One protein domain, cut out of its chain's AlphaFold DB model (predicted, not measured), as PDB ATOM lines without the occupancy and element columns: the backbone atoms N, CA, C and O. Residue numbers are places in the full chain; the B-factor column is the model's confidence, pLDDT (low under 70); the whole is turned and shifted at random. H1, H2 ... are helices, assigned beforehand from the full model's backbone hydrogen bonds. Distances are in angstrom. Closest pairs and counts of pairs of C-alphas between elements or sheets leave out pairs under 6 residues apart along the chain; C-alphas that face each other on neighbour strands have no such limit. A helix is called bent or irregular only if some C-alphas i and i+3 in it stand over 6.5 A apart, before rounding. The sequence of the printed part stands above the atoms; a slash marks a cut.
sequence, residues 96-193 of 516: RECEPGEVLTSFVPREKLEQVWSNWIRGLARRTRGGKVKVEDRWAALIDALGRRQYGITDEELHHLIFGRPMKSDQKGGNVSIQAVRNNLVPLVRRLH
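Overview. This is residues 96 to 193 of the 516 residues of the protein "ATP-binding protein" of Planctomycetes bacterium (UniProt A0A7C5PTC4). H6 crosses the hairpin of H4 and H5 almost squarely; H3 packs on H6, H1 on H3. Residues 128 to 133 stick out. The printed part, 98 residues with six named helices, is all helix, compact, radius of gyration of the C-alphas 13.3 A, spans 40, 31 and 27 A.

Arrangement. H1, residues 100 to 107, touches H3, residues 116 to 122. H2, residues 110 to 113, touches no helix. H4, residues 138 to 152, irregular with C-alphas 148 and 151 9.4 A apart, touches H5, residues 155 to 163, with 138 to 142 alone, at a shallow tilt of 12 degrees. H6, residues 176 to 192, touches H4 about perpendicular, 89 degrees, closest C-alphas 150 and 186, 5.6 A. H1, H3 and H5 have every O i to N i+4 pair within hydrogen-bond range.

Along the chain. H1 begins at (164.272, 149.696, 146.770); H6, 24.5 A long, ends at (150.958, 145.029, 149.733).

Size, cuts and confidence. Long links H3 to H4 and H5 to H6 hold low-confidence residues 127 to 136 and 170 to 174.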
ATOM      1  N   ARG A  96     157.849 146.744 142.039       93.19
ATOM      2  CA  ARG A  96     158.831 146.706 140.942       93.19
ATOM      3  C   ARG A  96     158.916 148.053 140.217       93.19
ATOM      4  O   ARG A  96     159.921 148.345 139.567       93.19
ATOM      5  N   GLU A  97     157.882 148.889 140.334       90.31
ATOM      6  CA  GLU A  97     157.885 150.270 139.835       90.31
ATOM      7  C   GLU A  97     158.604 151.250 140.777       90.31
ATOM      8  O   GLU A  97     158.902 152.377 140.372       90.31
ATOM      9  N   CYS A  98     158.882 150.836 142.016       92.31
ATOM     10  CA  CYS A  98     159.558 151.645 143.028       92.31
ATOM     11  C   CYS A  98     161.061 151.371 143.055       92.31
ATOM     12  O   CYS A  98     161.512 150.260 142.767       92.31
ATOM     13  N   GLU A  99     161.836 152.351 143.511       91.31
ATOM     14  CA  GLU A  99     163.219 152.088 143.906       91.31
ATOM     15  C   GLU A  99     163.252 151.364 145.269       91.31
ATOM     16  O   GLU A  99     162.451 151.679 146.157       91.31
ATOM     17  N   PRO A 100     164.208 150.444 145.511       93.44
ATOM     18  CA  PRO A 100     164.272 149.696 146.770       93.44
ATOM     19  C   PRO A 100     164.338 150.611 147.998       93.44
ATOM     20  O   PRO A 100     163.729 150.338 149.028       93.44
ATOM     21  N   GLY A 101     165.065 151.727 147.885       91.44
ATOM     22  CA  GLY A 101     165.188 152.707 148.960       91.44
ATOM     23  C   GLY A 101     163.868 153.387 149.330       91.44
ATOM     24  O   GLY A 101     163.695 153.715 150.500       91.44
ATOM     25  N   GLU A 102     162.954 153.564 148.372       91.56
ATOM     26  CA  GLU A 102     161.613 154.121 148.601       91.56
ATOM     27  C   GLU A 102     160.778 153.130 149.411       91.56
ATOM     28  O   GLU A 102     160.256 153.471 150.467       91.56
ATOM     29  N   VAL A 103     160.743 151.866 148.974       93.94
ATOM     30  CA  VAL A 103     159.989 150.803 149.655       93.94
ATOM     31  C   VAL A 103     160.499 150.584 151.077       93.94
ATOM     32  O   VAL A 103     159.711 150.454 152.012       93.94
ATOM     33  N   LEU A 104     161.816 150.581 151.279       93.50
ATOM     34  CA  LEU A 104     162.378 150.447 152.617       93.50
ATOM     35  C   LEU A 104     161.991 151.622 153.517       93.50
ATOM     36  O   LEU A 104     161.495 151.398 154.614       93.50
ATOM     37  N   THR A 105     162.199 152.860 153.069       90.88
ATOM     38  CA  THR A 105     161.933 154.039 153.904       90.88
ATOM     39  C   THR A 105     160.450 154.174 154.265       90.88
ATOM     40  O   THR A 105     160.154 154.572 155.389       90.88
ATOM     41  N   SER A 106     159.534 153.804 153.364       91.69
ATOM     42  CA  SER A 106     158.092 153.923 153.619       91.69
ATOM     43  C   SER A 106     157.522 152.776 154.461       91.69
ATOM     44  O   SER A 106     156.646 153.015 155.288       91.69
ATOM     45  N   PHE A 107     157.989 151.533 154.279       93.25
ATOM     46  CA  PHE A 107     157.335 150.346 154.862       93.25
ATOM     47  C   PHE A 107     158.137 149.628 155.952       93.25
ATOM     48  O   PHE A 107     157.589 148.768 156.645       93.25
ATOM     49  N   VAL A 108     159.426 149.934 156.110       91.81
ATOM     50  CA  VAL A 108     160.288 149.278 157.100       91.81
ATOM     51  C   VAL A 108     160.579 150.253 158.250       91.81
ATOM     52  O   VAL A 108     161.036 151.366 157.992       91.81
ATOM     53  N   PRO A 109     160.356 149.850 159.518       89.06
ATOM     54  CA  PRO A 109     160.664 150.680 160.684       89.06
ATOM     55  C   PRO A 109     162.110 151.185 160.687       89.06
ATOM     56  O   PRO A 109     163.027 150.446 160.308       89.06
ATOM     57  N   ARG A 110     162.323 152.426 161.142       85.06
ATOM     58  CA  ARG A 110     163.626 153.111 161.074       85.06
ATOM     59  C   ARG A 110     164.737 152.343 161.780       85.06
ATOM     60  O   ARG A 110     165.833 152.237 161.239       85.06
ATOM     61  N   GLU A 111     164.433 151.703 162.903       87.75
ATOM     62  CA  GLU A 111     165.384 150.923 163.707       87.75
ATOM     63  C   GLU A 111     165.941 149.723 162.925       87.75
ATOM     64  O   GLU A 111     167.045 149.238 163.173       87.75
ATOM     65  N   LYS A 112     165.182 149.227 161.941       89.50
ATOM     66  CA  LYS A 112     165.613 148.137 161.058       89.50
ATOM     67  C   LYS A 112     166.360 148.637 159.823       89.50
ATOM     68  O   LYS A 112     167.064 147.847 159.195       89.50
ATOM     69  N   LEU A 113     166.229 149.917 159.469       88.81
ATOM     70  CA  LEU A 113     166.912 150.513 158.318       88.81
ATOM     71  C   LEU A 113     168.410 150.709 158.553       88.81
ATOM     72  O   LEU A 113     169.148 150.808 157.579       88.81
ATOM     73  N   GLU A 114     168.873 150.722 159.799       87.31
ATOM     74  CA  GLU A 114     170.302 150.835 160.134       87.31
ATOM     75  C   GLU A 114     171.054 149.498 160.011       87.31
ATOM     76  O   GLU A 114     172.284 149.450 160.028       87.31
ATOM     77  N   GLN A 115     170.328 148.390 159.843       90.19
ATOM     78  CA  GLN A 115     170.909 147.055 159.751       90.19
ATOM     79  C   GLN A 115     171.548 146.795 158.381       90.19
ATOM     80  O   GLN A 115     171.085 147.268 157.347       90.19
ATOM     81  N   VAL A 116     172.576 145.941 158.352       88.19
ATOM     82  CA  VAL A 116     173.379 145.635 157.150       88.19
ATOM     83  C   VAL A 116     172.534 145.210 155.940       88.19
ATOM     84  O   VAL A 116     172.826 145.610 154.811       88.19
ATOM     85  N   TRP A 117     171.467 144.437 156.160       92.38
ATOM     86  CA  TRP A 117     170.605 143.943 155.085       92.38
ATOM     87  C   TRP A 117     169.904 145.073 154.314       92.38
ATOM     88  O   TRP A 117     169.683 144.940 153.110       92.38
ATOM     89  N   SER A 118     169.592 146.199 154.964       91.94
ATOM     90  CA  SER A 118     168.921 147.329 154.316       91.94
ATOM     91  C   SER A 118     169.820 147.940 153.233       91.94
ATOM     92  O   SER A 118     169.360 148.230 152.129       91.94
ATOM     93  N   ASN A 119     171.126 148.048 153.508       90.88
ATOM     94  CA  ASN A 119     172.124 148.575 152.581       90.88
ATOM     95  C   ASN A 119     172.297 147.665 151.362       90.88
ATOM     96  O   ASN A 119     172.472 148.157 150.247       90.88
ATOM     97  N   TRP A 120     172.197 146.346 151.549       91.62
ATOM     98  CA  TRP A 120     172.213 145.396 150.435       91.62
ATOM     99  C   TRP A 120     171.034 145.621 149.495       91.62
ATOM    100  O   TRP A 120     171.227 145.701 148.284       91.62
ATOM    101  N   ILE A 121     169.835 145.798 150.054       93.94
ATOM    102  CA  ILE A 121     168.621 146.054 149.277       93.94
ATOM    103  C   ILE A 121     168.671 147.427 148.595       93.94
ATOM    104  O   ILE A 121     168.390 147.514 147.403       93.94
ATOM    105  N   ARG A 122     169.123 148.491 149.277       91.25
ATOM    106  CA  ARG A 122     169.362 149.808 148.641       91.25
ATOM    107  C   ARG A 122     170.362 149.711 147.482       91.25
ATOM    108  O   ARG A 122     170.219 150.409 146.483       91.25
ATOM    109  N   GLY A 123     171.346 148.818 147.585       88.62
ATOM    110  CA  GLY A 123     172.321 148.533 146.530       88.62
ATOM    111  C   GLY A 123     171.741 147.901 145.258       88.62
ATOM    112  O   GLY A 123     172.439 147.872 144.241       88.62
ATOM    113  N   LEU A 124     170.489 147.429 145.290       88.38
ATOM    114  CA  LEU A 124     169.761 146.911 144.125       88.38
ATOM    115  C   LEU A 124     169.133 148.008 143.258       88.38
ATOM    116  O   LEU A 124     168.577 147.683 142.212       88.38
ATOM    117  N   ALA A 125     169.228 149.278 143.671       81.62
ATOM    118  CA  ALA A 125     168.711 150.410 142.912       81.62
ATOM    119  C   ALA A 125     169.226 150.408 141.466       81.62
ATOM    120  O   ALA A 125     170.389 150.063 141.195       81.62
ATOM    121  N   ARG A 126     168.364 150.815 140.529       73.50
ATOM    122  CA  ARG A 126     168.683 150.785 139.096       73.50
ATOM    123  C   ARG A 126     169.859 151.724 138.814       73.50
ATOM    124  O   ARG A 126     169.765 152.937 138.975       73.50
ATOM    125  N   ARG A 127     170.995 151.180 138.364       64.00
ATOM    126  CA  ARG A 127     172.160 151.983 137.949       64.00
ATOM    127  C   ARG A 127     172.172 152.155 136.439       64.00
ATOM    128  O   ARG A 127     172.575 151.256 135.708       64.00
ATOM    129  N   THR A 128     171.801 153.337 135.962       53.53
ATOM    130  CA  THR A 128     172.002 153.723 134.561       53.53
ATOM    131  C   THR A 128     173.417 154.279 134.398       53.53
ATOM    132  O   THR A 128     173.712 155.384 134.843       53.53
ATOM    133  N   ARG A 129     174.329 153.523 133.772       42.09
ATOM    134  CA  ARG A 129     175.676 154.015 133.425       42.09
ATOM    135  C   ARG A 129     175.795 154.151 131.907       42.09
ATOM    136  O   ARG A 129     175.739 153.158 131.193       42.09
ATOM    137  N   GLY A 130     175.968 155.382 131.419       46.66
ATOM    138  CA  GLY A 130     176.295 155.655 130.012       46.66
ATOM    139  C   GLY A 130     175.172 155.390 129.001       46.66
ATOM    140  O   GLY A 130     175.451 154.940 127.895       46.66
ATOM    141  N   GLY A 131     173.904 155.617 129.366       44.56
ATOM    142  CA  GLY A 131     172.774 155.584 128.421       44.56
ATOM    143  C   GLY A 131     172.366 154.200 127.894       44.56
ATOM    144  O   GLY A 131     171.332 154.084 127.246       44.56
ATOM    145  N   LYS A 132     173.113 153.134 128.207       39.38
ATOM    146  CA  LYS A 132     172.682 151.747 127.991       39.38
ATOM    147  C   LYS A 132     172.179 151.172 129.311       39.38
ATOM    148  O   LYS A 132     172.961 150.964 130.235       39.38
ATOM    149  N   VAL A 133     170.876 150.899 129.386       41.53
ATOM    150  CA  VAL A 133     170.285 150.056 130.434       41.53
ATOM    151  C   VAL A 133     170.838 148.648 130.222       41.53
ATOM    152  O   VAL A 133     170.353 147.890 129.388       41.53
ATOM    153  N   LYS A 134     171.939 148.323 130.896       43.34
ATOM    154  CA  LYS A 134     172.412 146.947 131.029       43.34
ATOM    155  C   LYS A 134     172.203 146.527 132.474       43.34
ATOM    156  O   LYS A 134     172.483 147.316 133.371       43.34
ATOM    157  N   VAL A 135     171.852 145.250 132.624       48.25
ATOM    158  CA  VAL A 135     171.718 144.442 133.847       48.25
ATOM    159  C   VAL A 135     170.260 144.231 134.254       48.25
ATOM    160  O   VAL A 135     169.499 145.182 134.390       48.25
ATOM    161  N   GLU A 136     169.909 142.950 134.396       58.66
ATOM    162  CA  GLU A 136     168.678 142.438 135.000       58.66
ATOM    163  C   GLU A 136     168.232 143.324 136.159       58.66
ATOM    164  O   GLU A 136     169.027 143.652 137.048       58.66
ATOM    165  N   ASP A 137     166.958 143.702 136.157       80.44
ATOM    166  CA  ASP A 137     166.353 144.388 137.287       80.44
ATOM    167  C   ASP A 137     166.249 143.408 138.463       80.44
ATOM    168  O   ASP A 137     165.231 142.752 138.685       80.44
ATOM    169  N   ARG A 138     167.361 143.258 139.192       88.69
ATOM    170  CA  ARG A 138     167.484 142.346 140.335       88.69
ATOM    171  C   ARG A 138     166.499 142.690 141.443       88.69
ATOM    172  O   ARG A 138     166.091 141.797 142.176       88.69
ATOM    173  N   TRP A 139     166.098 143.957 141.557       93.31
ATOM    174  CA  TRP A 139     165.044 144.362 142.476       93.31
ATOM    175  C   TRP A 139     163.693 143.788 142.052       93.31
ATOM    176  O   TRP A 139     163.051 143.103 142.847       93.31
ATOM    177  N   ALA A 140     163.294 143.990 140.794       93.31
ATOM    178  CA  ALA A 140     162.051 143.420 140.281       93.31
ATOM    179  C   ALA A 140     162.050 141.884 140.369       93.31
ATOM    180  O   ALA A 140     161.073 141.297 140.830       93.31
ATOM    181  N   ALA A 141     163.171 141.240 140.022       93.44
ATOM    182  CA  ALA A 141     163.338 139.793 140.139       93.44
ATOM    183  C   ALA A 141     163.233 139.307 141.596       93.44
ATOM    184  O   ALA A 141     162.608 138.279 141.857       93.44
ATOM    185  N   LEU A 142     163.802 140.051 142.551       95.38
ATOM    186  CA  LEU A 142     163.663 139.764 143.977       95.38
ATOM    187  C   LEU A 142     162.202 139.872 144.421       95.38
ATOM    188  O   LEU A 142     161.699 138.949 145.053       95.38
ATOM    189  N   ILE A 143     161.510 140.959 144.078       96.44
ATOM    190  CA  ILE A 143     160.097 141.157 144.429       96.44
ATOM    191  C   ILE A 143     159.212 140.052 143.841       96.44
ATOM    192  O   ILE A 143     158.416 139.461 144.574       96.44
ATOM    193  N   ASP A 144     159.402 139.704 142.566       95.31
ATOM    194  CA  ASP A 144     158.685 138.603 141.916       95.31
ATOM    195  C   ASP A 144     158.951 137.263 142.624       95.31
ATOM    196  O   ASP A 144     158.020 136.492 142.880       95.31
ATOM    197  N   ALA A 145     160.210 136.977 142.969       95.56
ATOM    198  CA  ALA A 145     160.585 135.753 143.670       95.56
ATOM    199  C   ALA A 145     159.967 135.690 145.075       95.56
ATOM    200  O   ALA A 145     159.393 134.663 145.442       95.56
ATOM    201  N   LEU A 146     160.015 136.789 145.834       96.38
ATOM    202  CA  LEU A 146     159.393 136.902 147.156       96.38
ATOM    203  C   LEU A 146     157.868 136.750 147.085       96.38
ATOM    204  O   LEU A 146     157.286 136.086 147.940       96.38
ATOM    205  N   GLY A 147     157.221 137.309 146.060       94.25
ATOM    206  CA  GLY A 147     155.777 137.176 145.854       94.25
ATOM    207  C   GLY A 147     155.354 135.735 145.565       94.25
ATOM    208  O   GLY A 147     154.383 135.248 146.145       94.25
ATOM    209  N   ARG A 148     156.112 135.027 144.712       94.44
ATOM    210  CA  ARG A 148     155.809 133.640 144.306       94.44
ATOM    211  C   ARG A 148     156.185 132.605 145.364       94.44
ATOM    212  O   ARG A 148     155.400 131.707 145.647       94.44
ATOM    213  N   ARG A 149     157.401 132.690 145.913       94.38
ATOM    214  CA  ARG A 149     157.965 131.682 146.832       94.38
ATOM    215  C   ARG A 149     157.673 131.987 148.299       94.38
ATOM    216  O   ARG A 149     157.681 131.065 149.113       94.38
ATOM    217  N   GLN A 150     157.410 133.247 148.647       93.75
ATOM    218  CA  GLN A 150     157.186 133.703 150.023       93.75
ATOM    219  C   GLN A 150     158.296 133.200 150.966       93.75
ATOM    220  O   GLN A 150     159.476 133.377 150.678       93.75
ATOM    221  N   TYR A 151     157.944 132.544 152.077       94.19
ATOM    222  CA  TYR A 151     158.910 131.973 153.021       94.19
ATOM    223  C   TYR A 151     159.652 130.736 152.492       94.19
ATOM    224  O   TYR A 151     160.629 130.326 153.109       94.19
ATOM    225  N   GLY A 152     159.221 130.156 151.367       93.06
ATOM    226  CA  GLY A 152     159.870 129.006 150.733       93.06
ATOM    227  C   GLY A 152     161.076 129.356 149.859       93.06
ATOM    228  O   GLY A 152     161.692 128.453 149.304       93.06
ATOM    229  N   ILE A 153     161.408 130.643 149.700       93.12
ATOM    230  CA  ILE A 153     162.630 131.062 149.000       93.12
ATOM    231  C   ILE A 153     163.863 130.628 149.797       93.12
ATOM    232  O   ILE A 153     163.916 130.872 151.003       93.12
ATOM    233  N   THR A 154     164.851 130.010 149.154       92.25
ATOM    234  CA  THR A 154     166.069 129.514 149.836       92.25
ATOM    235  C   THR A 154     167.071 130.635 150.132       92.25
ATOM    236  O   THR A 154     166.993 131.723 149.552       92.25
ATOM    237  N   ASP A 155     168.002 130.408 151.066       91.31
ATOM    238  CA  ASP A 155     169.062 131.381 151.379       91.31
ATOM    239  C   ASP A 155     169.980 131.591 150.167       91.31
ATOM    240  O   ASP A 155     170.380 132.720 149.876       91.31
ATOM    241  N   GLU A 156     170.255 130.523 149.417       90.25
ATOM    242  CA  GLU A 156     171.053 130.543 148.195       90.25
ATOM    243  C   GLU A 156     170.388 131.361 147.084       90.25
ATOM    244  O   GLU A 156     171.056 132.172 146.434       90.25
ATOM    245  N   GLU A 157     169.079 131.188 146.877       91.56
ATOM    246  CA  GLU A 157     168.309 131.986 145.915       91.56
ATOM    247  C   GLU A 157     168.295 133.468 146.311       91.56
ATOM    248  O   GLU A 157     168.577 134.328 145.472       91.56
ATOM    249  N   LEU A 158     168.031 133.785 147.587       92.38
ATOM    250  CA  LEU A 158     168.084 135.166 148.083       92.38
ATOM    251  C   LEU A 158     169.472 135.782 147.895       92.38
ATOM    252  O   LEU A 158     169.585 136.905 147.402       92.38
ATOM    253  N   HIS A 159     170.531 135.050 148.244       92.31
ATOM    254  CA  HIS A 159     171.905 135.496 148.040       92.31
ATOM    255  C   HIS A 159     172.169 135.802 146.563       92.31
ATOM    256  O   HIS A 159     172.736 136.847 146.232       92.31
ATOM    257  N   HIS A 160     171.752 134.909 145.665       91.44
ATOM    258  CA  HIS A 160     171.940 135.097 144.233       91.44
ATOM    259  C   HIS A 160     171.209 136.341 143.718       91.44
ATOM    260  O   HIS A 160     171.820 137.154 143.027       91.44
ATOM    261  N   LEU A 161     169.952 136.551 144.114       91.31
ATOM    262  CA  LEU A 161     169.165 137.721 143.711       91.31
ATOM    263  C   LEU A 161     169.770 139.037 144.228       91.31
ATOM    264  O   LEU A 161     169.819 140.029 143.502       91.31
ATOM    265  N   ILE A 162     170.301 139.044 145.455       90.44
ATOM    266  CA  ILE A 162     170.890 140.245 146.066       90.44
ATOM    267  C   ILE A 162     172.279 140.556 145.477       90.44
ATOM    268  O   ILE A 162     172.589 141.695 145.117       90.44
ATOM    269  N   PHE A 163     173.147 139.552 145.355       88.88
ATOM    270  CA  PHE A 163     174.560 139.760 145.012       88.88
ATOM    271  C   PHE A 163     174.912 139.442 143.554       88.88
ATOM    272  O   PHE A 163     176.013 139.779 143.121       88.88
ATOM    273  N   GLY A 164     174.009 138.823 142.791       87.44
ATOM    274  CA  GLY A 164     174.238 138.412 141.398       87.44
ATOM    275  C   GLY A 164     175.258 137.280 141.241       87.44
ATOM    276  O   GLY A 164     175.842 137.119 140.174       87.44
ATOM    277  N   ARG A 165     175.548 136.531 142.313       86.88
ATOM    278  CA  ARG A 165     176.575 135.477 142.336       86.88
ATOM    279  C   ARG A 165     176.188 134.344 143.289       86.88
ATOM    280  O   ARG A 165     175.461 134.602 144.252       86.88
ATOM    281  N   PRO A 166     176.650 133.106 143.044       84.44
ATOM    282  CA  PRO A 166     176.369 131.987 143.934       84.44
ATOM    283  C   PRO A 166     176.989 132.205 145.318       84.44
ATOM    284  O   PRO A 166     177.999 132.901 145.473       84.44
ATOM    285  N   MET A 167     176.359 131.610 146.322       83.56
ATOM    286  CA  MET A 167     176.806 131.643 147.710       83.56
ATOM    287  C   MET A 167     178.006 130.706 147.896       83.56
ATOM    288  O   MET A 167     178.011 129.586 147.382       83.56
ATOM    289  N   LYS A 168     179.047 131.163 148.601       82.50
ATOM    290  CA  LYS A 168     180.240 130.341 148.857       82.50
ATOM    291  C   LYS A 168     179.941 129.242 149.882       82.50
ATOM    292  O   LYS A 168     179.106 129.431 150.764       82.50
ATOM    293  N   SER A 169     180.633 128.105 149.792       71.31
ATOM    294  CA  SER A 169     180.458 126.940 150.681       71.31
ATOM    295  C   SER A 169     180.624 127.272 152.167       71.31
ATOM    296  O   SER A 169     179.887 126.767 153.004       71.31
ATOM    297  N   ASP A 170     181.550 128.171 152.463       68.56
ATOM    298  CA  ASP A 170     181.926 128.725 153.765       68.56
ATOM    299  C   ASP A 170     180.866 129.679 154.346       68.56
ATOM    300  O   ASP A 170     180.876 129.964 155.540       68.56
ATOM    301  N   GLN A 171     179.909 130.128 153.530       67.00
ATOM    302  CA  GLN A 171     178.796 130.985 153.949       67.00
ATOM    303  C   GLN A 171     177.481 130.218 154.125       67.00
ATOM    304  O   GLN A 171     176.500 130.824 154.537       67.00
ATOM    305  N   LYS A 172     177.445 128.900 153.861       60.75
ATOM    306  CA  LYS A 172     176.237 128.048 153.952       60.75
ATOM    307  C   LYS A 172     175.652 127.900 155.368       60.75
ATOM    308  O   LYS A 172     174.594 127.300 155.525       60.75
ATOM    309  N   GLY A 173     176.307 128.447 156.395       55.88
ATOM    310  CA  GLY A 173     175.726 128.622 157.726       55.88
ATOM    311  C   GLY A 173     174.870 129.888 157.765       55.88
ATOM    312  O   GLY A 173     175.398 130.974 157.542       55.88
ATOM    313  N   GLY A 174     173.567 129.727 158.026       62.25
ATOM    314  CA  GLY A 174     172.521 130.755 157.944       62.25
ATOM    315  C   GLY A 174     173.004 132.185 158.186       62.25
ATOM    316  O   GLY A 174     173.283 132.598 159.314       62.25
ATOM    317  N   ASN A 175     173.091 132.961 157.108       76.06
ATOM    318  CA  ASN A 175     173.488 134.355 157.195       76.06
ATOM    319  C   ASN A 175     172.330 135.144 157.816       76.06
ATOM    320  O   ASN A 175     171.310 135.378 157.165       76.06
ATOM    321  N   VAL A 176     172.501 135.580 159.067       79.56
ATOM    322  CA  VAL A 176     171.493 136.326 159.845       79.56
ATOM    323  C   VAL A 176     170.902 137.495 159.047       79.56
ATOM    324  O   VAL A 176     169.708 137.774 159.144       79.56
ATOM    325  N   SER A 177     171.701 138.142 158.193       86.31
ATOM    326  CA  SER A 177     171.232 139.246 157.352       86.31
ATOM    327  C   SER A 177     170.378 138.786 156.161       86.31
ATOM    328  O   SER A 177     169.436 139.486 155.805       86.31
ATOM    329  N   ILE A 178     170.631 137.610 155.571       89.50
ATOM    330  CA  ILE A 178     169.761 137.026 154.525       89.50
ATOM    331  C   ILE A 178     168.412 136.632 155.127       89.50
ATOM    332  O   ILE A 178     167.361 136.971 154.577       89.50
ATOM    333  N   GLN A 179     168.429 136.005 156.305       89.25
ATOM    334  CA  GLN A 179     167.205 135.708 157.044       89.25
ATOM    335  C   GLN A 179     166.440 136.997 157.388       89.25
ATOM    336  O   GLN A 179     165.212 137.030 157.290       89.25
ATOM    337  N   ALA A 180     167.145 138.078 157.738       91.81
ATOM    338  CA  ALA A 180     166.532 139.380 157.987       91.81
ATOM    339  C   ALA A 180     165.863 139.967 156.732       91.81
ATOM    340  O   ALA A 180     164.759 140.503 156.848       91.81
ATOM    341  N   VAL A 181     166.452 139.820 155.536       93.88
ATOM    342  CA  VAL A 181     165.783 140.200 154.274       93.88
ATOM    343  C   VAL A 181     164.460 139.450 154.134       93.88
ATOM    344  O   VAL A 181     163.418 140.082 153.954       93.88
ATOM    345  N   ARG A 182     164.481 138.116 154.274       94.94
ATOM    346  CA  ARG A 182     163.275 137.276 154.178       94.94
ATOM    347  C   ARG A 182     162.207 137.729 155.175       94.94
ATOM    348  O   ARG A 182     161.074 138.005 154.788       94.94
ATOM    349  N   ASN A 183     162.580 137.853 156.446       93.94
ATOM    350  CA  ASN A 183     161.655 138.146 157.539       93.94
ATOM    351  C   ASN A 183     161.027 139.544 157.454       93.94
ATOM    352  O   ASN A 183     159.927 139.734 157.970       93.94
ATOM    353  N   ASN A 184     161.695 140.514 156.823       94.44
ATOM    354  CA  ASN A 184     161.168 141.872 156.681       94.44
ATOM    355  C   ASN A 184     160.439 142.096 155.349       94.44
ATOM    356  O   ASN A 184     159.406 142.763 155.340       94.44
ATOM    357  N   LEU A 185     160.926 141.532 154.236       95.56
ATOM    358  CA  LEU A 185     160.333 141.776 152.916       95.56
ATOM    359  C   LEU A 185     159.192 140.814 152.566       95.56
ATOM    360  O   LEU A 185     158.231 141.251 151.943       95.56
ATOM    361  N   VAL A 186     159.233 139.537 152.973       96.56
ATOM    362  CA  VAL A 186     158.152 138.581 152.641       96.56
ATOM    363  C   VAL A 186     156.782 139.034 153.173       96.56
ATOM    364  O   VAL A 186     155.839 139.041 152.379       96.56
ATOM    365  N   PRO A 187     156.622 139.447 154.453       95.44
ATOM    366  CA  PRO A 187     155.330 139.930 154.949       95.44
ATOM    367  C   PRO A 187     154.818 141.142 154.168       95.44
ATOM    368  O   PRO A 187     153.633 141.221 153.845       95.44
ATOM    369  N   LEU A 188     155.727 142.068 153.847       95.12
ATOM    370  CA  LEU A 188     155.428 143.286 153.106       95.12
ATOM    371  C   LEU A 188     154.937 142.969 151.691       95.12
ATOM    372  O   LEU A 188     153.854 143.405 151.303       95.12
ATOM    373  N   VAL A 189     155.703 142.170 150.942       96.62
ATOM    374  CA  VAL A 189     155.365 141.771 149.571       96.62
ATOM    375  C   VAL A 189     154.049 141.001 149.557       96.62
ATOM    376  O   VAL A 189     153.148 141.344 148.804       96.62
ATOM    377  N   ARG A 190     153.869 140.023 150.448       95.25
ATOM    378  CA  ARG A 190     152.631 139.232 150.505       95.25
ATOM    379  C   ARG A 190     151.385 140.088 150.757       95.25
ATOM    380  O   ARG A 190     150.316 139.761 150.249       95.25
ATOM    381  N   ARG A 191     151.500 141.140 151.570       93.06
ATOM    382  CA  ARG A 191     150.362 141.982 151.955       93.06
ATOM    383  C   ARG A 191     150.069 143.076 150.931       93.06
ATOM    384  O   ARG A 191     148.910 143.279 150.575       93.06
ATOM    385  N   LEU A 192     151.105 143.773 150.468       94.94
ATOM    386  CA  LEU A 192     150.958 145.029 149.733       94.94
ATOM    387  C   LEU A 192     151.448 144.975 148.290       94.94
ATOM    388  O   LEU A 192     151.166 145.915 147.559       94.94
ATOM    389  N   HIS A 193     152.134 143.920 147.846       95.81
ATOM    390  CA  HIS A 193     152.558 143.833 146.453       95.81
ATOM    391  C   HIS A 193     151.450 143.275 145.555       95.81
ATOM    392  O   HIS A 193     150.886 142.219 145.838       95.81
TER     393      HIS A 193